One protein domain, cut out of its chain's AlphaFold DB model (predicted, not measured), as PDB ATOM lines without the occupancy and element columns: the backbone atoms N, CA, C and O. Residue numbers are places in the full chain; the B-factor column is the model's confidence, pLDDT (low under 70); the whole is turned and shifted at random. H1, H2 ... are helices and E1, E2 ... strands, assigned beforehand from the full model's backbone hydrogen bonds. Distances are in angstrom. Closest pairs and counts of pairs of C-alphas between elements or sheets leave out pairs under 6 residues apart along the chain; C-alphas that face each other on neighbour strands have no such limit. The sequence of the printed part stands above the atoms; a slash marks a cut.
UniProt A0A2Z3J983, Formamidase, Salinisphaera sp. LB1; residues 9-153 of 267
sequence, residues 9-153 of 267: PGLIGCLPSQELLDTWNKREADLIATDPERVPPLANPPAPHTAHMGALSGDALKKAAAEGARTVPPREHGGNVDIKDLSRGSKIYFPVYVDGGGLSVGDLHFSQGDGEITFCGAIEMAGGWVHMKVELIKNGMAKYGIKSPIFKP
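This is residues 9 to 153 of the 267 residues of the protein "Formamidase" of Salinisphaera sp. LB1 (UniProt A0A2Z3J983). Little is regular: a small antiparallel sheet, E2-E1-E4, forms the middle, with helices H1 and H2 to one side and antiparallel strands E3-E5 to the other. Of 145 printed residues, 50 are in named elements, E1-H1-H2-E2-E3-E4-H3-E5 in order, class mixed. It is compact, radius of gyration of the C-alphas 16.3 A, spanning 41 by 36 by 31 A.

N 10 of E1, residues 9-13, is 2.7 A from O 107 of E4, residues 104-109; N 12 is 3.0 A from O 79 of E2, residues 78-80. H1, residues 18-32, and H2, residues 58-67, are close but not clearly touching: their closest C-alphas, 25 and 67, are 7.6 A apart. N 93 of E3, residues 91-93, is 2.8 A from O 150 of E5, residues 150-152. H3, residues 140-144, touches no helix.

E1 begins at C-alpha 9, (64.383, 20.700, -112.963), and E5 ends at C-alpha 152, (70.159, 9.759, -120.924). H1 is 21.1 A long.

Links H1-H2 and E4-H3 are long; residue 121 has pLDDT under 70.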
ATOM      1  N   PRO A   9      64.642  20.670-114.398       97.88
ATOM      2  CA  PRO A   9      64.383  20.700-112.963       97.88
ATOM      3  C   PRO A   9      65.701  20.539-112.186       97.88
ATOM      4  O   PRO A   9      66.419  19.563-112.416       97.88
ATOM      5  N   GLY A  10      65.990  21.443-111.254       97.56
ATOM      6  CA  GLY A  10      67.008  21.262-110.215       97.56
ATOM      7  C   GLY A  10      66.645  20.110-109.276       97.56
ATOM      8  O   GLY A  10      67.461  19.223-108.994       97.56
ATOM      9  N   LEU A  11      65.345  20.003-108.953       98.38
ATOM     10  CA  LEU A  11      64.809  19.006-108.031       98.38
ATOM     11  C   LEU A  11      63.798  18.050-108.670       98.38
ATOM     12  O   LEU A  11      62.673  18.421-109.019       98.38
ATOM     13  N   ILE A  12      64.143  16.760-108.715       98.69
ATOM     14  CA  ILE A  12      63.210  15.685-109.080       98.69
ATOM     15  C   ILE A  12      63.603  14.344-108.440       98.69
ATOM     16  O   ILE A  12      64.765  13.939-108.445       98.69
ATOM     17  N   GLY A  13      62.629  13.615-107.887       98.62
ATOM     18  CA  GLY A  13      62.895  12.321-107.252       98.62
ATOM     19  C   GLY A  13      61.663  11.627-106.674       98.62
ATOM     20  O   GLY A  13      60.563  12.178-106.652       98.62
ATOM     21  N   CYS A  14      61.856  10.392-106.214       98.62
ATOM     22  CA  CYS A  14      60.820   9.563-105.587       98.62
ATOM     23  C   CYS A  14      60.836   9.679-104.055       98.62
ATOM     24  O   CYS A  14      61.855  10.030-103.467       98.62
ATOM     25  N   LEU A  15      59.737   9.338-103.382       98.69
ATOM     26  CA  LEU A  15      59.701   9.289-101.916       98.69
ATOM     27  C   LEU A  15      60.687   8.236-101.363       98.69
ATOM     28  O   LEU A  15      60.804   7.150-101.943       98.69
ATOM     29  N   PRO A  16      61.378   8.519-100.241       98.69
ATOM     30  CA  PRO A  16      62.204   7.529 -99.555       98.69
ATOM     31  C   PRO A  16      61.350   6.504 -98.799       98.69
ATOM     32  O   PRO A  16      60.210   6.777 -98.424       98.69
ATOM     33  N   SER A  17      61.933   5.338 -98.513       98.62
ATOM     34  CA  SER A  17      61.433   4.471 -97.442       98.62
ATOM     35  C   SER A  17      61.754   5.085 -96.074       98.62
ATOM     36  O   SER A  17      62.637   5.939 -95.965       98.62
ATOM     37  N   GLN A  18      61.089   4.616 -95.013       98.44
ATOM     38  CA  GLN A  18      61.396   5.065 -93.649       98.44
ATOM     39  C   GLN A  18      62.865   4.804 -93.277       98.44
ATOM     40  O   GLN A  18      63.533   5.695 -92.775       98.44
ATOM     41  N   GLU A  19      63.397   3.621 -93.595       98.69
ATOM     42  CA  GLU A  19      64.798   3.264 -93.318       98.69
ATOM     43  C   GLU A  19      65.794   4.222 -93.993       98.69
ATOM     44  O   GLU A  19      66.808   4.615 -93.407       98.69
ATOM     45  N   LEU A  20      65.497   4.623 -95.231       98.56
ATOM     46  CA  LEU A  20      66.338   5.555 -95.971       98.56
ATOM     47  C   LEU A  20      66.262   6.966 -95.366       98.56
ATOM     48  O   LEU A  20      67.296   7.605 -95.193       98.56
ATOM     49  N   LEU A  21      65.063   7.414 -94.977       98.81
ATOM     50  CA  LEU A  21      64.862   8.680 -94.269       98.81
ATOM     51  C   LEU A  21      65.619   8.714 -92.931       98.81
ATOM     52  O   LEU A  21      66.325   9.683 -92.648       98.81
ATOM     53  N   ASP A  22      65.535   7.644 -92.140       98.75
ATOM     54  CA  ASP A  22      66.233   7.523 -90.857       98.75
ATOM     55  C   ASP A  22      67.758   7.588 -91.050       98.75
ATOM     56  O   ASP A  22      68.465   8.261 -90.296       98.75
ATOM     57  N   THR A  23      68.267   6.945 -92.108       98.75
ATOM     58  CA  THR A  23      69.688   6.987 -92.485       98.75
ATOM     59  C   THR A  23      70.144   8.407 -92.816       98.75
ATOM     60  O   THR A  23      71.221   8.825 -92.378       98.75
ATOM     61  N   TRP A  24      69.341   9.158 -93.574       98.81
ATOM     62  CA  TRP A  24      69.635  10.546 -93.932       98.81
ATOM     63  C   TRP A  24      69.679  11.446 -92.705       98.81
ATOM     64  O   TRP A  24      70.693  12.101 -92.460       98.81
ATOM     65  N   ASN A  25      68.621  11.404 -91.894       98.81
ATOM     66  CA  ASN A  25      68.514  12.200 -90.678       98.81
ATOM     67  C   ASN A  25      69.680  11.919 -89.728       98.81
ATOM     68  O   ASN A  25      70.279  12.855 -89.206       98.81
ATOM     69  N   LYS A  26      70.046  10.643 -89.548       98.81
ATOM     70  CA  LYS A  26      71.168  10.266 -88.688       98.81
ATOM     71  C   LYS A  26      72.492  10.850 -89.181       98.81
ATOM     72  O   LYS A  26      73.160  11.543 -88.422       98.81
ATOM     73  N   ARG A  27      72.893  10.567 -90.424       98.75
ATOM     74  CA  ARG A  27      74.233  10.950 -90.907       98.75
ATOM     75  C   ARG A  27      74.401  12.467 -91.037       98.75
ATOM     76  O   ARG A  27      75.495  12.977 -90.819       98.75
ATOM     77  N   GLU A  28      73.333  13.183 -91.385       98.81
ATOM     78  CA  GLU A  28      73.359  14.644 -91.515       98.81
ATOM     79  C   GLU A  28      73.356  15.323 -90.138       98.81
ATOM     80  O   GLU A  28      74.085  16.294 -89.944       98.81
ATOM     81  N   ALA A  29      72.633  14.774 -89.154       98.62
ATOM     82  CA  ALA A  29      72.732  15.224 -87.765       98.62
ATOM     83  C   ALA A  29      74.124  14.955 -87.169       98.62
ATOM     84  O   ALA A  29      74.684  15.834 -86.513       98.62
ATOM     85  N   ASP A  30      74.706  13.780 -87.436       98.75
ATOM     86  CA  ASP A  30      76.063  13.434 -86.999       98.75
ATOM     87  C   ASP A  30      77.098  14.421 -87.586       98.75
ATOM     88  O   ASP A  30      78.013  14.833 -86.876       98.75
ATOM     89  N   LEU A  31      76.933  14.858 -88.846       98.75
ATOM     90  CA  LEU A  31      77.787  15.880 -89.465       98.75
ATOM     91  C   LEU A  31      77.639  17.249 -88.786       98.75
ATOM     92  O   LEU A  31      78.650  17.870 -88.461       98.75
ATOM     93  N   ILE A  32      76.406  17.704 -88.534       98.69
ATOM     94  CA  ILE A  32      76.148  18.963 -87.810       98.69
ATOM     95  C   ILE A  32      76.831  18.932 -86.439       98.69
ATOM     96  O   ILE A  32      77.474  19.900 -86.050       98.69
ATOM     97  N   ALA A  33      76.767  17.801 -85.733       98.62
ATOM     98  CA  ALA A  33      77.373  17.650 -84.414       98.62
ATOM     99  C   ALA A  33      78.911  17.785 -84.398       98.62
ATOM    100  O   ALA A  33      79.476  17.994 -83.325       98.62
ATOM    101  N   THR A  34      79.595  17.686 -85.547       98.75
ATOM    102  CA  THR A  34      81.054  17.898 -85.628       98.75
ATOM    103  C   THR A  34      81.462  19.368 -85.507       98.75
ATOM    104  O   THR A  34      82.565  19.640 -85.035       98.75
ATOM    105  N   ASP A  35      80.584  20.297 -85.899       98.44
ATOM    106  CA  ASP A  35      80.790  21.747 -85.800       98.44
ATOM    107  C   ASP A  35      79.425  22.481 -85.801       98.44
ATOM    108  O   ASP A  35      79.002  23.037 -86.822       98.44
ATOM    109  N   PRO A  36      78.674  22.420 -84.683       97.75
ATOM    110  CA  PRO A  36      77.263  22.819 -84.640       97.75
ATOM    111  C   PRO A  36      77.032  24.327 -84.776       97.75
ATOM    112  O   PRO A  36      75.954  24.739 -85.199       97.75
ATOM    113  N   GLU A  37      78.036  25.143 -84.454       97.94
ATOM    114  CA  GLU A  37      77.957  26.610 -84.488       97.94
ATOM    115  C   GLU A  37      78.563  27.201 -85.773       97.94
ATOM    116  O   GLU A  37      78.721  28.419 -85.896       97.94
ATOM    117  N   ARG A  38      78.929  26.354 -86.748       98.31
ATOM    118  CA  ARG A  38      79.507  26.805 -88.014       98.31
ATOM    119  C   ARG A  38      78.523  27.675 -88.792       98.31
ATOM    120  O   ARG A  38      77.373  27.295 -89.011       98.31
ATOM    121  N   VAL A  39      79.018  28.792 -89.325       96.62
ATOM    122  CA  VAL A  39      78.280  29.651 -90.262       96.62
ATOM    123  C   VAL A  39      79.043  29.736 -91.593       96.62
ATOM    124  O   VAL A  39      80.201  30.158 -91.589       96.62
ATOM    125  N   PRO A  40      78.436  29.353 -92.738       96.69
ATOM    126  CA  PRO A  40      77.127  28.696 -92.870       96.69
ATOM    127  C   PRO A  40      77.113  27.275 -92.257       96.69
ATOM    128  O   PRO A  40      78.182  26.677 -92.091       96.69
ATOM    129  N   PRO A  41      75.938  26.703 -91.928       97.69
ATOM    130  CA  PRO A  41      75.848  25.372 -91.322       97.69
ATOM    131  C   PRO A  41      76.338  24.270 -92.272       97.69
ATOM    132  O   PRO A  41      76.297  24.421 -93.493       97.69
ATOM    133  N   LEU A  42      76.786  23.139 -91.716       98.06
ATOM    134  CA  LEU A  42      77.253  21.982 -92.499       98.06
ATOM    135  C   LEU A  42      76.115  21.215 -93.196       98.06
ATOM    136  O   LEU A  42      76.315  20.646 -94.265       98.06
ATOM    137  N   ALA A  43      74.933  21.181 -92.582       98.44
ATOM    138  CA  ALA A  43      73.715  20.578 -93.114       98.44
ATOM    139  C   ALA A  43      72.485  21.222 -92.455       98.44
ATOM    140  O   ALA A  43      72.599  21.975 -91.488       98.44
ATOM    141  N   ASN A  44      71.296  20.930 -92.988       98.19
ATOM    142  CA  ASN A  44      70.037  21.482 -92.496       98.19
ATOM    143  C   ASN A  44      69.197  20.382 -91.821       98.19
ATOM    144  O   ASN A  44      68.747  19.476 -92.528       98.19
ATOM    145  N   PRO A  45      68.927  20.452 -90.503       98.00
ATOM    146  CA  PRO A  45      68.093  19.460 -89.828       98.00
ATOM    147  C   PRO A  45      66.611  19.586 -90.241       98.00
ATOM    148  O   PRO A  45      66.217  20.607 -90.829       98.00
ATOM    149  N   PRO A  46      65.766  18.581 -89.926       98.44
ATOM    150  CA  PRO A  46      64.314  18.696 -90.045       98.44
ATOM    151  C   PRO A  46      63.782  19.993 -89.420       98.44
ATOM    152  O   PRO A  46      64.210  20.407 -88.343       98.44
ATOM    153  N   ALA A  47      62.850  20.649 -90.116       97.69
ATOM    154  CA  ALA A  47      62.359  21.983 -89.766       97.69
ATOM    155  C   ALA A  47      60.818  22.004 -89.689       97.69
ATOM    156  O   ALA A  47      60.161  22.486 -90.613       97.69
ATOM    157  N   PRO A  48      60.213  21.499 -88.596       97.06
ATOM    158  CA  PRO A  48      58.763  21.297 -88.510       97.06
ATOM    159  C   PRO A  48      57.939  22.585 -88.643       97.06
ATOM    160  O   PRO A  48      56.799  22.539 -89.097       97.06
ATOM    161  N   HIS A  49      58.495  23.738 -88.265       97.00
ATOM    162  CA  HIS A  49      57.770  25.014 -88.237       97.00
ATOM    163  C   HIS A  49      57.412  25.566 -89.621       97.00
ATOM    164  O   HIS A  49      56.440  26.306 -89.745       97.00
ATOM    165  N   THR A  50      58.181  25.214 -90.649       97.81
ATOM    166  CA  THR A  50      57.975  25.663 -92.035       97.81
ATOM    167  C   THR A  50      57.665  24.502 -92.980       97.81
ATOM    168  O   THR A  50      57.577  24.691 -94.192       97.81
ATOM    169  N   ALA A  51      57.486  23.293 -92.440       98.12
ATOM    170  CA  ALA A  51      57.235  22.095 -93.222       98.12
ATOM    171  C   ALA A  51      55.808  22.074 -93.790       98.12
ATOM    172  O   ALA A  51      54.821  22.135 -93.055       98.12
ATOM    173  N   HIS A  52      55.697  21.903 -95.108       98.06
ATOM    174  CA  HIS A  52      54.434  21.626 -95.786       98.06
ATOM    175  C   HIS A  52      54.356  20.139 -96.163       98.06
ATOM    176  O   HIS A  52      54.980  19.697 -97.125       98.06
ATOM    177  N   MET A  53      53.547  19.366 -95.433       97.81
ATOM    178  CA  MET A  53      53.484  17.896 -95.547       97.81
ATOM    179  C   MET A  53      52.390  17.381 -96.502       97.81
ATOM    180  O   MET A  53      51.834  16.296 -96.317       97.81
ATOM    181  N   GLY A  54      52.049  18.167 -97.526       97.31
ATOM    182  CA  GLY A  54      51.029  17.809 -98.513       97.31
ATOM    183  C   GLY A  54      49.633  17.737 -97.892       97.31
ATOM    184  O   GLY A  54      49.182  18.686 -97.261       97.31
ATOM    185  N   ALA A  55      48.946  16.608 -98.074       97.56
ATOM    186  CA  ALA A  55      47.591  16.394 -97.562       97.56
ATOM    187  C   ALA A  55      47.539  15.854 -96.115       97.56
ATOM    188  O   ALA A  55      46.447  15.607 -95.597       97.56
ATOM    189  N   LEU A  56      48.688  15.623 -95.463       97.75
ATOM    190  CA  LEU A  56      48.707  15.164 -94.073       97.75
ATOM    191  C   LEU A  56      48.081  16.213 -93.144       97.75
ATOM    192  O   LEU A  56      48.192  17.414 -93.362       97.75
ATOM    193  N   SER A  57      47.439  15.751 -92.073       97.75
ATOM    194  CA  SER A  57      46.840  16.615 -91.053       97.75
ATOM    195  C   SER A  57      46.936  15.981 -89.662       97.75
ATOM    196  O   SER A  57      47.324  14.817 -89.518       97.75
ATOM    197  N   GLY A  58      46.622  16.762 -88.624       97.06
ATOM    198  CA  GLY A  58      46.601  16.291 -87.238       97.06
ATOM    199  C   GLY A  58      47.949  15.733 -86.772       97.06
ATOM    200  O   GLY A  58      49.007  16.291 -87.065       97.06
ATOM    201  N   ASP A  59      47.914  14.626 -86.033       97.88
ATOM    202  CA  ASP A  59      49.118  14.037 -85.441       97.88
ATOM    203  C   ASP A  59      50.030  13.362 -86.475       97.88
ATOM    204  O   ASP A  59      51.247  13.344 -86.293       97.88
ATOM    205  N   ALA A  60      49.475  12.897 -87.600       97.50
ATOM    206  CA  ALA A  60      50.271  12.380 -88.711       97.50
ATOM    207  C   ALA A  60      51.149  13.478 -89.334       97.50
ATOM    208  O   ALA A  60      52.330  13.242 -89.583       97.50
ATOM    209  N   LEU A  61      50.605  14.691 -89.516       97.62
ATOM    210  CA  LEU A  61      51.391  15.846 -89.965       97.62
ATOM    211  C   LEU A  61      52.481  16.193 -88.957       97.62
ATOM    212  O   LEU A  61      53.628  16.354 -89.356       97.62
ATOM    213  N   LYS A  62      52.146  16.298 -87.664       97.75
ATOM    214  CA  LYS A  62      53.123  16.678 -86.628       97.75
ATOM    215  C   LYS A  62      54.295  15.704 -86.578       97.75
ATOM    216  O   LYS A  62      55.439  16.142 -86.513       97.75
ATOM    217  N   LYS A  63      54.005  14.399 -86.631       97.69
ATOM    218  CA  LYS A  63      55.036  13.361 -86.655       97.69
ATOM    219  C   LYS A  63      55.920  13.505 -87.892       97.69
ATOM    220  O   LYS A  63      57.128  13.644 -87.750       97.69
ATOM    221  N   ALA A  64      55.318  13.548 -89.080       98.00
ATOM    222  CA  ALA A  64      56.068  13.620 -90.328       98.00
ATOM    223  C   ALA A  64      56.891  14.916 -90.442       98.00
ATOM    224  O   ALA A  64      58.022  14.885 -90.905       98.00
ATOM    225  N   ALA A  65      56.361  16.054 -89.988       98.38
ATOM    226  CA  ALA A  65      57.068  17.335 -90.001       98.38
ATOM    227  C   ALA A  65      58.288  17.353 -89.062       98.38
ATOM    228  O   ALA A  65      59.270  18.030 -89.353       98.38
ATOM    229  N   ALA A  66      58.234  16.622 -87.943       98.31
ATOM    230  CA  ALA A  66      59.334  16.549 -86.981       98.31
ATOM    231  C   ALA A  66      60.531  15.731 -87.494       98.31
ATOM    232  O   ALA A  66      61.662  16.002 -87.098       98.31
ATOM    233  N   GLU A  67      60.294  14.755 -88.373       98.19
ATOM    234  CA  GLU A  67      61.329  13.868 -88.929       98.19
ATOM    235  C   GLU A  67      61.579  14.075 -90.433       98.19
ATOM    236  O   GLU A  67      62.462  13.446 -91.012       98.19
ATOM    237  N   GLY A  68      60.819  14.955 -91.084       98.38
ATOM    238  CA  GLY A  68      60.905  15.210 -92.517       98.38
ATOM    239  C   GLY A  68      62.243  15.833 -92.910       98.38
ATOM    240  O   GLY A  68      62.552  16.963 -92.522       98.38
ATOM    241  N   ALA A  69      63.020  15.107 -93.714       98.69
ATOM    242  CA  ALA A  69      64.298  15.587 -94.223       98.69
ATOM    243  C   ALA A  69      64.118  16.831 -95.105       98.69
ATOM    244  O   ALA A  69      63.176  16.944 -95.892       98.69
ATOM    245  N   ARG A  70      65.069  17.763 -95.008       98.69
ATOM    246  CA  ARG A  70      65.123  18.940 -95.882       98.69
ATOM    247  C   ARG A  70      65.421  18.514 -97.317       98.69
ATOM    248  O   ARG A  70      66.211  17.599 -97.546       98.69
ATOM    249  N   THR A  71      64.828  19.219 -98.273       98.44
ATOM    250  CA  THR A  71      64.985  18.965 -99.711       98.44
ATOM    251  C   THR A  71      66.272  19.533-100.308       98.44
ATOM    252  O   THR A  71      66.516  19.296-101.476       98.44
ATOM    253  N   VAL A  72      67.087  20.246 -99.519       98.31
ATOM    254  CA  VAL A  72      68.284  20.971 -99.987       98.31
ATOM    255  C   VAL A  72      69.348  20.067-100.632       98.31
ATOM    256  O   VAL A  72      69.795  20.408-101.719       98.31
ATOM    257  N   PRO A  73      69.804  18.954-100.020       98.38
ATOM    258  CA  PRO A  73      70.894  18.182-100.610       98.38
ATOM    259  C   PRO A  73      70.393  17.084-101.569       98.38
ATOM    260  O   PRO A  73      69.347  16.468-101.309       98.38
ATOM    261  N   PRO A  74      71.183  16.734-102.600       98.56
ATOM    262  CA  PRO A  74      70.961  15.522-103.376       98.56
ATOM    263  C   PRO A  74      71.183  14.284-102.513       98.56
ATOM    264  O   PRO A  74      72.072  14.244-101.658       98.56
ATOM    265  N   ARG A  75      70.402  13.232-102.761       98.69
ATOM    266  CA  ARG A  75      70.528  11.945-102.060       98.69
ATOM    267  C   ARG A  75      70.375  10.768-103.021       98.69
ATOM    268  O   ARG A  75      70.231  10.926-104.229       98.69
ATOM    269  N   GLU A  76      70.389   9.552-102.482       98.62
ATOM    270  CA  GLU A  76      70.308   8.300-103.245       98.62
ATOM    271  C   GLU A  76      69.076   8.220-104.162       98.62
ATOM    272  O   GLU A  76      69.114   7.560-105.195       98.62
ATOM    273  N   HIS A  77      67.997   8.928-103.821       98.50
ATOM    274  CA  HIS A  77      66.763   8.963-104.606       98.50
ATOM    275  C   HIS A  77      66.755   9.971-105.771       98.50
ATOM    276  O   HIS A  77      65.746  10.074-106.471       98.50
ATOM    277  N   GLY A  78      67.842  10.723-105.971       98.38
ATOM    278  CA  GLY A  78      67.835  11.972-106.732       98.38
ATOM    279  C   GLY A  78      67.566  13.145-105.796       98.38
ATOM    280  O   GLY A  78      68.358  13.388-104.885       98.38
ATOM    281  N   GLY A  79      66.440  13.829-105.987       98.31
ATOM    282  CA  GLY A  79      66.111  15.024-105.216       98.31
ATOM    283  C   GLY A  79      66.751  16.247-105.855       98.31
ATOM    284  O   GLY A  79      66.664  16.383-107.074       98.31
ATOM    285  N   ASN A  80      67.350  17.118-105.042       98.56
ATOM    286  CA  ASN A  80      67.939  18.373-105.501       98.56
ATOM    287  C   ASN A  80      69.357  18.149-106.021       98.56
ATOM    288  O   ASN A  80      70.311  18.164-105.250       98.56
ATOM    289  N   VAL A  81      69.464  17.763-107.290       97.44
ATOM    290  CA  VAL A  81      70.736  17.346-107.899       97.44
ATOM    291  C   VAL A  81      71.385  18.447-108.716       97.44
ATOM    292  O   VAL A  81      72.590  18.357-108.938       97.44
ATOM    293  N   ASP A  82      70.599  19.418-109.190       98.25
ATOM    294  CA  ASP A  82      71.080  20.591-109.927       98.25
ATOM    295  C   ASP A  82      71.998  20.218-111.096       98.25
ATOM    296  O   ASP A  82      73.027  20.831-111.380       98.25
ATOM    297  N   ILE A  83      71.615  19.149-111.801       98.75
ATOM    298  CA  ILE A  83      72.304  18.678-113.000       98.75
ATOM    299  C   ILE A  83      71.643  19.349-114.200       98.75
ATOM    300  O   ILE A  83      70.620  18.867-114.693       98.75
ATOM    301  N   LYS A  84      72.263  20.410-114.727       98.50
ATOM    302  CA  LYS A  84      71.754  21.146-115.899       98.50
ATOM    303  C   LYS A  84      71.449  20.247-117.105       98.50
ATOM    304  O   LYS A  84      70.523  20.497-117.877       98.50
ATOM    305  N   ASP A  85      72.204  19.159-117.254       98.69
ATOM    306  CA  ASP A  85      72.069  18.196-118.349       98.69
ATOM    307  C   ASP A  85      70.867  17.246-118.194       98.69
ATOM    308  O   ASP A  85      70.435  16.633-119.178       98.69
ATOM    309  N   LEU A  86      70.235  17.187-117.012       98.50
ATOM    310  CA  LEU A  86      68.923  16.561-116.788       98.50
ATOM    311  C   LEU A  86      67.792  17.448-117.352       98.50
ATOM    312  O   LEU A  86      66.778  17.722-116.726       98.50
ATOM    313  N   SER A  87      67.962  17.901-118.589       98.38
ATOM    314  CA  SER A  87      67.109  18.894-119.235       98.38
ATOM    315  C   SER A  87      65.876  18.316-119.928       98.38
ATOM    316  O   SER A  87      65.678  17.102-120.040       98.38
ATOM    317  N   ARG A  88      65.005  19.203-120.424       97.56
ATOM    318  CA  ARG A  88      63.828  18.825-121.219       97.56
ATOM    319  C   ARG A  88      64.219  17.907-122.385       97.56
ATOM    320  O   ARG A  88      65.060  18.257-123.204       97.56
ATOM    321  N   GLY A  89      63.578  16.744-122.485       98.19
ATOM    322  CA  GLY A  89      63.905  15.712-123.481       98.19
ATOM    323  C   GLY A  89      64.827  14.602-122.967       98.19
ATOM    324  O   GLY A  89      64.943  13.569-123.629       98.19
ATOM    325  N   SER A  90      65.421  14.763-121.780       98.69
ATOM    326  CA  SER A  90      66.150  13.697-121.089       98.69
ATOM    327  C   SER A  90      65.231  12.545-120.676       98.69
ATOM    328  O   SER A  90      64.021  12.698-120.492       98.69
ATOM    329  N   LYS A  91      65.827  11.363-120.495       98.81
ATOM    330  CA  LYS A  91      65.161  10.179-119.937       98.81
ATOM    331  C   LYS A  91      65.909   9.704-118.701       98.81
ATOM    332  O   LYS A  91      67.009   9.173-118.833       98.81
ATOM    333  N   ILE A  92      65.292   9.845-117.535       98.69
ATOM    334  CA  ILE A  92      65.853   9.455-116.238       98.69
ATOM    335  C   ILE A  92      65.192   8.188-115.686       98.69
ATOM    336  O   ILE A  92      64.012   7.931-115.925       98.69
ATOM    337  N   TYR A  93      65.972   7.395-114.957       98.75
ATOM    338  CA  TYR A  93      65.561   6.163-114.298       98.75
ATOM    339  C   TYR A  93      65.793   6.307-112.794       98.75
ATOM    340  O   TYR A  93      66.937   6.303-112.337       98.75
ATOM    341  N   PHE A  94      64.706   6.430-112.036       98.69
ATOM    342  CA  PHE A  94      64.757   6.563-110.582       98.69
ATOM    343  C   PHE A  94      64.664   5.206-109.870       98.69
ATOM    344  O   PHE A  94      63.892   4.339-110.300       98.69
ATOM    345  N   PRO A  95      65.404   5.015-108.762       98.50
ATOM    346  CA  PRO A  95      65.091   3.971-107.793       98.50
ATOM    347  C   PRO A  95      63.757   4.272-107.083       98.50
ATOM    348  O   PRO A  95      63.407   5.428-106.851       98.50
ATOM    349  N   VAL A  96      63.000   3.223-106.747       98.62
ATOM    350  CA  VAL A  96      61.674   3.318-106.110       98.62
ATOM    351  C   VAL A  96      61.713   2.614-104.756       98.62
ATOM    352  O   VAL A  96      62.011   1.423-104.703       98.62
ATOM    353  N   TYR A  97      61.393   3.343-103.683       98.38
ATOM    354  CA  TYR A  97      61.543   2.868-102.297       98.38
ATOM    355  C   TYR A  97      60.220   2.606-101.568       98.38
ATOM    356  O   TYR A  97      60.218   1.978-100.511       98.38
ATOM    357  N   VAL A  98      59.101   3.079-102.121       98.50
ATOM    358  CA  VAL A  98      57.750   2.894-101.574       98.50
ATOM    359  C   VAL A  98      56.770   2.537-102.685       98.50
ATOM    360  O   VAL A  98      56.991   2.864-103.857       98.50
ATOM    361  N   ASP A  99      55.664   1.893-102.321       98.06
ATOM    362  CA  ASP A  99      54.590   1.591-103.264       98.06
ATOM    363  C   ASP A  99      54.057   2.874-103.919       98.06
ATOM    364  O   ASP A  99      53.817   3.889-103.270       98.06
ATOM    365  N   GLY A 100      53.914   2.840-105.246       97.12
ATOM    366  CA  GLY A 100      53.526   4.004-106.052       97.12
ATOM    367  C   GLY A 100      54.658   4.997-106.355       97.12
ATOM    368  O   GLY A 100      54.471   5.876-107.192       97.12
ATOM    369  N   GLY A 101      55.836   4.856-105.736       97.06
ATOM    370  CA  GLY A 101      57.042   5.652-105.990       97.06
ATOM    371  C   GLY A 101      57.017   7.094-105.488       97.06
ATOM    372  O   GLY A 101      58.039   7.568-105.004       97.06
ATOM    373  N   GLY A 102      55.879   7.789-105.562       97.56
ATOM    374  CA  GLY A 102      55.748   9.161-105.061       97.56
ATOM    375  C   GLY A 102      56.710  10.132-105.747       97.56
ATOM    376  O   GLY A 102      57.522  10.767-105.085       97.56
ATOM    377  N   LEU A 103      56.670  10.187-107.081       98.62
ATOM    378  CA  LEU A 103      57.488  11.114-107.865       98.62
ATOM    379  C   LEU A 103      57.043  12.564-107.621       98.62
ATOM    380  O   LEU A 103      55.880  12.894-107.847       98.62
ATOM    381  N   SER A 104      57.991  13.416-107.237       98.56
ATOM    382  CA  SER A 104      57.825  14.862-107.072       98.56
ATOM    383  C   SER A 104      58.859  15.614-107.909       98.56
ATOM    384  O   SER A 104      59.953  15.103-108.157       98.56
ATOM    385  N   VAL A 105      58.510  16.825-108.342       98.19
ATOM    386  CA  VAL A 105      59.374  17.721-109.124       98.19
ATOM    387  C   VAL A 105      59.117  19.174-108.726       98.19
ATOM    388  O   VAL A 105      57.974  19.542-108.447       98.19
ATOM    389  N   GLY A 106      60.168  19.983-108.707       96.81
ATOM    390  CA  GLY A 106      60.135  21.416-108.428       96.81
ATOM    391  C   GLY A 106      61.412  22.074-108.936       96.81
ATOM    392  O   GLY A 106      62.102  21.477-109.760       96.81
ATOM    393  N   ASP A 107      61.701  23.277-108.438       97.06
ATOM    394  CA  ASP A 107      62.993  23.945-108.654       97.06
ATOM    395  C   ASP A 107      63.343  24.076-110.136       97.06
ATOM    396  O   ASP A 107      64.257  23.458-110.669       97.06
ATOM    397  N   LEU A 108      62.467  24.743-110.888       97.69
ATOM    398  CA  LEU A 108      62.635  24.791-112.334       97.69
ATOM    399  C   LEU A 108      63.641  25.872-112.703       97.69
ATOM    400  O   LEU A 108      63.423  27.052-112.444       97.69
ATOM    401  N   HIS A 109      64.675  25.454-113.422       98.38
ATOM    402  CA  HIS A 109      65.769  26.292-113.875       98.38
ATOM    403  C   HIS A 109      65.624  26.565-115.370       98.38
ATOM    404  O   HIS A 109      65.532  25.647-116.195       98.38
ATOM    405  N   PHE A 110      65.630  27.838-115.765       98.12
ATOM    406  CA  PHE A 110      65.701  28.197-117.183       98.12
ATOM    407  C   PHE A 110      67.094  27.904-117.766       98.12
ATOM    408  O   PHE A 110      67.222  27.521-118.931       98.12
ATOM    409  N   SER A 111      68.138  28.079-116.955       98.44
ATOM    410  CA  SER A 111      69.527  27.732-117.257       98.44
ATOM    411  C   SER A 111      70.347  27.743-115.970       98.44
ATOM    412  O   SER A 111      69.970  28.424-115.024       98.44
ATOM    413  N   GLN A 112      71.461  27.022-115.956       98.75
ATOM    414  CA  GLN A 112      72.379  26.931-114.826       98.75
ATOM    415  C   GLN A 112      73.784  26.609-115.346       98.75
ATOM    416  O   GLN A 112      73.916  25.938-116.375       98.75
ATOM    417  N   GLY A 113      74.812  27.059-114.633       98.69
ATOM    418  CA  GLY A 113      76.182  26.582-114.797       98.69
ATOM    419  C   GLY A 113      76.485  25.341-113.956       98.69
ATOM    420  O   GLY A 113      75.837  25.088-112.937       98.69
ATOM    421  N   ASP A 114      77.484  24.553-114.354       98.81
ATOM    422  CA  ASP A 114      77.896  23.395-113.556       98.81
ATOM    423  C   ASP A 114      78.384  23.780-112.158       98.81
ATOM    424  O   ASP A 114      79.232  24.660-111.977       98.81
ATOM    425  N   GLY A 115      77.857  23.052-111.173       98.06
ATOM    426  CA  GLY A 115      78.140  23.241-109.755       98.06
ATOM    427  C   GLY A 115      77.321  24.341-109.084       98.06
ATOM    428  O   GLY A 115      77.498  24.522-107.886       98.06
ATOM    429  N   GLU A 116      76.473  25.063-109.832       98.19
ATOM    430  CA  GLU A 116      75.568  26.093-109.303       98.19
ATOM    431  C   GLU A 116      76.250  27.010-108.268       98.19
ATOM    432  O   GLU A 116      75.791  27.216-107.145       98.19
ATOM    433  N   ILE A 117      77.419  27.543-108.637       98.31
ATOM    434  CA  ILE A 117      78.377  28.112-107.674       98.31
ATOM    435  C   ILE A 117      77.854  29.323-106.884       98.31
ATOM    436  O   ILE A 117      78.477  29.733-105.906       98.31
ATOM    437  N   THR A 118      76.744  29.913-107.323       98.06
ATOM    438  CA  THR A 118      76.060  31.044-106.688       98.06
ATOM    439  C   THR A 118      75.110  30.627-105.563       98.06
ATOM    440  O   THR A 118      74.681  31.497-104.807       98.06
ATOM    441  N   PHE A 119      74.794  29.332-105.433       96.69
ATOM    442  CA  PHE A 119      73.835  28.713-104.504       96.69
ATOM    443  C   PHE A 119      72.384  29.210-104.607       96.69
ATOM    444  O   PHE A 119      71.487  28.414-104.812       96.69
ATOM    445  N   CYS A 120      72.136  30.517-104.511       92.81
ATOM    446  CA  CYS A 120      70.911  31.133-105.030       92.81
ATOM    447  C   CYS A 120      71.097  31.311-106.543       92.81
ATOM    448  O   CYS A 120      71.278  32.424-107.048       92.81
ATOM    449  N   GLY A 121      71.289  30.177-107.209       68.50
ATOM    450  CA  GLY A 121      71.734  30.049-108.576       68.50
ATOM    451  C   GLY A 121      70.677  29.429-109.454       68.50
ATOM    452  O   GLY A 121      69.498  29.459-109.145       68.50
ATOM    453  N   ALA A 122      71.129  29.030-110.637       91.19
ATOM    454  CA  ALA A 122      70.314  28.976-111.834       91.19
ATOM    455  C   ALA A 122      69.561  30.289-112.129       91.19
ATOM    456  O   ALA A 122      69.605  31.296-111.422       91.19
ATOM    457  N   ILE A 123      68.885  30.310-113.268       97.75
ATOM    458  CA  ILE A 123      67.795  31.248-113.508       97.75
ATOM    459  C   ILE A 123      66.534  30.574-112.987       97.75
ATOM    460  O   ILE A 123      65.867  29.838-113.722       97.75
ATOM    461  N   GLU A 124      66.247  30.831-111.718       96.50
ATOM    462  CA  GLU A 124      65.065  30.342-111.019       96.50
ATOM    463  C   GLU A 124      63.780  30.893-111.624       96.50
ATOM    464  O   GLU A 124      63.680  32.085-111.948       96.50
ATOM    465  N   MET A 125      62.762  30.044-111.770       92.69
ATOM    466  CA  MET A 125      61.479  30.476-112.321       92.69
ATOM    467  C   MET A 125      60.261  29.865-111.625       92.69
ATOM    468  O   MET A 125      60.024  28.658-111.622       92.69
ATOM    469  N   ALA A 126      59.391  30.749-111.135       80.06
ATOM    470  CA  ALA A 126      58.016  30.408-110.794       80.06
ATOM    471  C   ALA A 126      57.128  30.406-112.056       80.06
ATOM    472  O   ALA A 126      57.359  31.161-113.000       80.06
ATOM    473  N   GLY A 127      56.081  29.574-112.076       72.00
ATOM    474  CA  GLY A 127      55.116  29.517-113.188       72.00
ATOM    475  C   GLY A 127      55.530  28.641-114.379       72.00
ATOM    476  O   GLY A 127      54.856  28.654-115.410       72.00
ATOM    477  N   GLY A 128      56.612  27.868-114.245       86.88
ATOM    478  CA  GLY A 128      56.963  26.814-115.195       86.88
ATOM    479  C   GLY A 128      56.051  25.583-115.090       86.88
ATOM    480  O   GLY A 128      55.199  25.472-114.208       86.88
ATOM    481  N   TRP A 129      56.231  24.634-116.006       96.19
ATOM    482  CA  TRP A 129      55.510  23.362-116.029       96.19
ATOM    483  C   TRP A 129      56.413  22.255-116.560       96.19
ATOM    484  O   TRP A 129      57.300  22.490-117.381       96.19
ATOM    485  N   VAL A 130      56.154  21.026-116.119       97.69
ATOM    486  CA  VAL A 130      56.847  19.832-116.599       97.69
ATOM    487  C   VAL A 130      55.824  18.903-117.236       97.69
ATOM    488  O   VAL A 130      54.874  18.471-116.588       97.69
ATOM    489  N   HIS A 131      56.022  18.580-118.512       98.06
ATOM    490  CA  HIS A 131      55.267  17.531-119.193       98.06
ATOM    491  C   HIS A 131      56.132  16.273-119.248       98.06
ATOM    492  O   HIS A 131      57.194  16.269-119.869       98.06
ATOM    493  N   MET A 132      55.682  15.208-118.587       98.44
ATOM    494  CA  MET A 132      56.442  13.966-118.443       98.44
ATOM    495  C   MET A 132      55.617  12.730-118.807       98.44
ATOM    496  O   MET A 132      54.394  12.712-118.674       98.44
ATOM    497  N   LYS A 133      56.322  11.673-119.219       98.56
ATOM    498  CA  LYS A 133      55.798  10.312-119.366       98.56
ATOM    499  C   LYS A 133      56.499   9.414-118.351       98.56
ATOM    500  O   LYS A 133      57.723   9.445-118.263       98.56
ATOM    501  N   VAL A 134      55.734   8.589-117.641       98.56
ATOM    502  CA  VAL A 134      56.258   7.652-116.638       98.56
ATOM    503  C   VAL A 134      56.012   6.216-117.089       98.56
ATOM    504  O   VAL A 134      54.931   5.875-117.567       98.56
ATOM    505  N   GLU A 135      57.027   5.371-116.932       98.38
ATOM    506  CA  GLU A 135      56.983   3.931-117.189       98.38
ATOM    507  C   GLU A 135      57.694   3.190-116.050       98.38
ATOM    508  O   GLU A 135      58.473   3.779-115.301       98.38
ATOM    509  N   LEU A 136      57.436   1.888-115.913       98.44
ATOM    510  CA  LEU A 136      58.015   1.068-114.850       98.44
ATOM    511  C   LEU A 136      58.861  -0.068-115.417       98.44
ATOM    512  O   LEU A 136      58.388  -0.879-116.212       98.44
ATOM    513  N   ILE A 137      60.083  -0.198-114.897       98.56
ATOM    514  CA  ILE A 137      60.929  -1.377-115.094       98.56
ATOM    515  C   ILE A 137      60.847  -2.230-113.829       98.56
ATOM    516  O   ILE A 137      61.441  -1.911-112.798       98.56
ATOM    517  N   LYS A 138      60.102  -3.337-113.895       98.31
ATOM    518  CA  LYS A 138      59.944  -4.242-112.747       98.31
ATOM    519  C   LYS A 138      61.292  -4.840-112.341       98.31
ATOM    520  O   LYS A 138      61.998  -5.422-113.177       98.31
ATOM    521  N   ASN A 139      61.613  -4.708-111.054       97.69
ATOM    522  CA  ASN A 139      62.885  -5.099-110.441       97.69
ATOM    523  C   ASN A 139      64.106  -4.426-111.097       97.69
ATOM    524  O   ASN A 139      65.179  -5.024-111.165       97.69
ATOM    525  N   GLY A 140      63.943  -3.198-111.609       98.44
ATOM    526  CA  GLY A 140      65.000  -2.467-112.311       98.44
ATOM    527  C   GLY A 140      66.255  -2.243-111.465       98.44
ATOM    528  O   GLY A 140      67.356  -2.466-111.958       98.44
ATOM    529  N   MET A 141      66.098  -1.900-110.181       98.44
ATOM    530  CA  MET A 141      67.238  -1.656-109.288       98.44
ATOM    531  C   MET A 141      68.167  -2.868-109.179       98.44
ATOM    532  O   MET A 141      69.364  -2.739-109.407       98.44
ATOM    533  N   ALA A 142      67.613  -4.058-108.925       98.50
ATOM    534  CA  ALA A 142      68.392  -5.291-108.825       98.50
ATOM    535  C   ALA A 142      68.986  -5.727-110.174       98.50
ATOM    536  O   ALA A 142      70.129  -6.168-110.230       98.50
ATOM    537  N   LYS A 143      68.229  -5.585-111.272       98.62
ATOM    538  CA  LYS A 143      68.678  -5.988-112.617       98.62
ATOM    539  C   LYS A 143      69.873  -5.182-113.124       98.62
ATOM    540  O   LYS A 143      70.685  -5.729-113.860       98.62
ATOM    541  N   TYR A 144      69.950  -3.902-112.764       98.44
ATOM    542  CA  TYR A 144      70.951  -2.971-113.291       98.44
ATOM    543  C   TYR A 144      71.905  -2.416-112.225       98.44
ATOM    544  O   TYR A 144      72.704  -1.540-112.535       98.44
ATOM    545  N   GLY A 145      71.832  -2.901-110.979       98.12
ATOM    546  CA  GLY A 145      72.688  -2.424-109.888       98.12
ATOM    547  C   GLY A 145      72.491  -0.939-109.564       98.12
ATOM    548  O   GLY A 145      73.458  -0.241-109.268       98.12
ATOM    549  N   ILE A 146      71.256  -0.436-109.659       98.31
ATOM    550  CA  ILE A 146      70.959   0.991-109.466       98.31
ATOM    551  C   ILE A 146      70.995   1.339-107.979       98.31
ATOM    552  O   ILE A 146      70.190   0.824-107.202       98.31
ATOM    553  N   LYS A 147      71.895   2.257-107.612       96.50
ATOM    554  CA  LYS A 147      71.930   2.904-106.292       96.50
ATOM    555  C   LYS A 147      71.409   4.341-106.351       96.50
ATOM    556  O   LYS A 147      70.517   4.677-105.583       96.50
ATOM    557  N   SER A 148      71.950   5.135-107.273       97.12
ATOM    558  CA  SER A 148      71.526   6.509-107.574       97.12
ATOM    559  C   SER A 148      70.866   6.563-108.955       97.12
ATOM    560  O   SER A 148      71.102   5.652-109.756       97.12
ATOM    561  N   PRO A 149      70.063   7.596-109.272       98.56
ATOM    562  CA  PRO A 149      69.449   7.713-110.586       98.56
ATOM    563  C   PRO A 149      70.491   7.724-111.707       98.56
ATOM    564  O   PRO A 149      71.592   8.249-111.554       98.56
ATOM    565  N   ILE A 150      70.112   7.173-112.855       98.75
ATOM    566  CA  ILE A 150      70.876   7.280-114.101       98.75
ATOM    567  C   ILE A 150      69.984   7.906-115.164       98.75
ATOM    568  O   ILE A 150      68.764   7.727-115.131       98.75
ATOM    569  N   PHE A 151      70.554   8.621-116.128       98.75
ATOM    570  CA  PHE A 151      69.759   9.240-117.182       98.75
ATOM    571  C   PHE A 151      70.482   9.262-118.526       98.75
ATOM    572  O   PHE A 151      71.699   9.131-118.616       98.75
ATOM    573  N   LYS A 152      69.692   9.398-119.588       98.69
ATOM    574  CA  LYS A 152      70.159   9.759-120.924       98.69
ATOM    575  C   LYS A 152      69.878  11.250-121.126       98.69
ATOM    576  O   LYS A 152      68.723  11.631-120.901       98.69
ATOM    577  N   PRO A 153      70.868  12.054-121.547       98.44
ATOM    578  CA  PRO A 153      70.675  13.484-121.753       98.44
ATOM    579  C   PRO A 153      69.719  13.754-122.916       98.44
ATOM    580  O   PRO A 153      69.421  12.870-123.731       98.44
TER     581      PRO A 153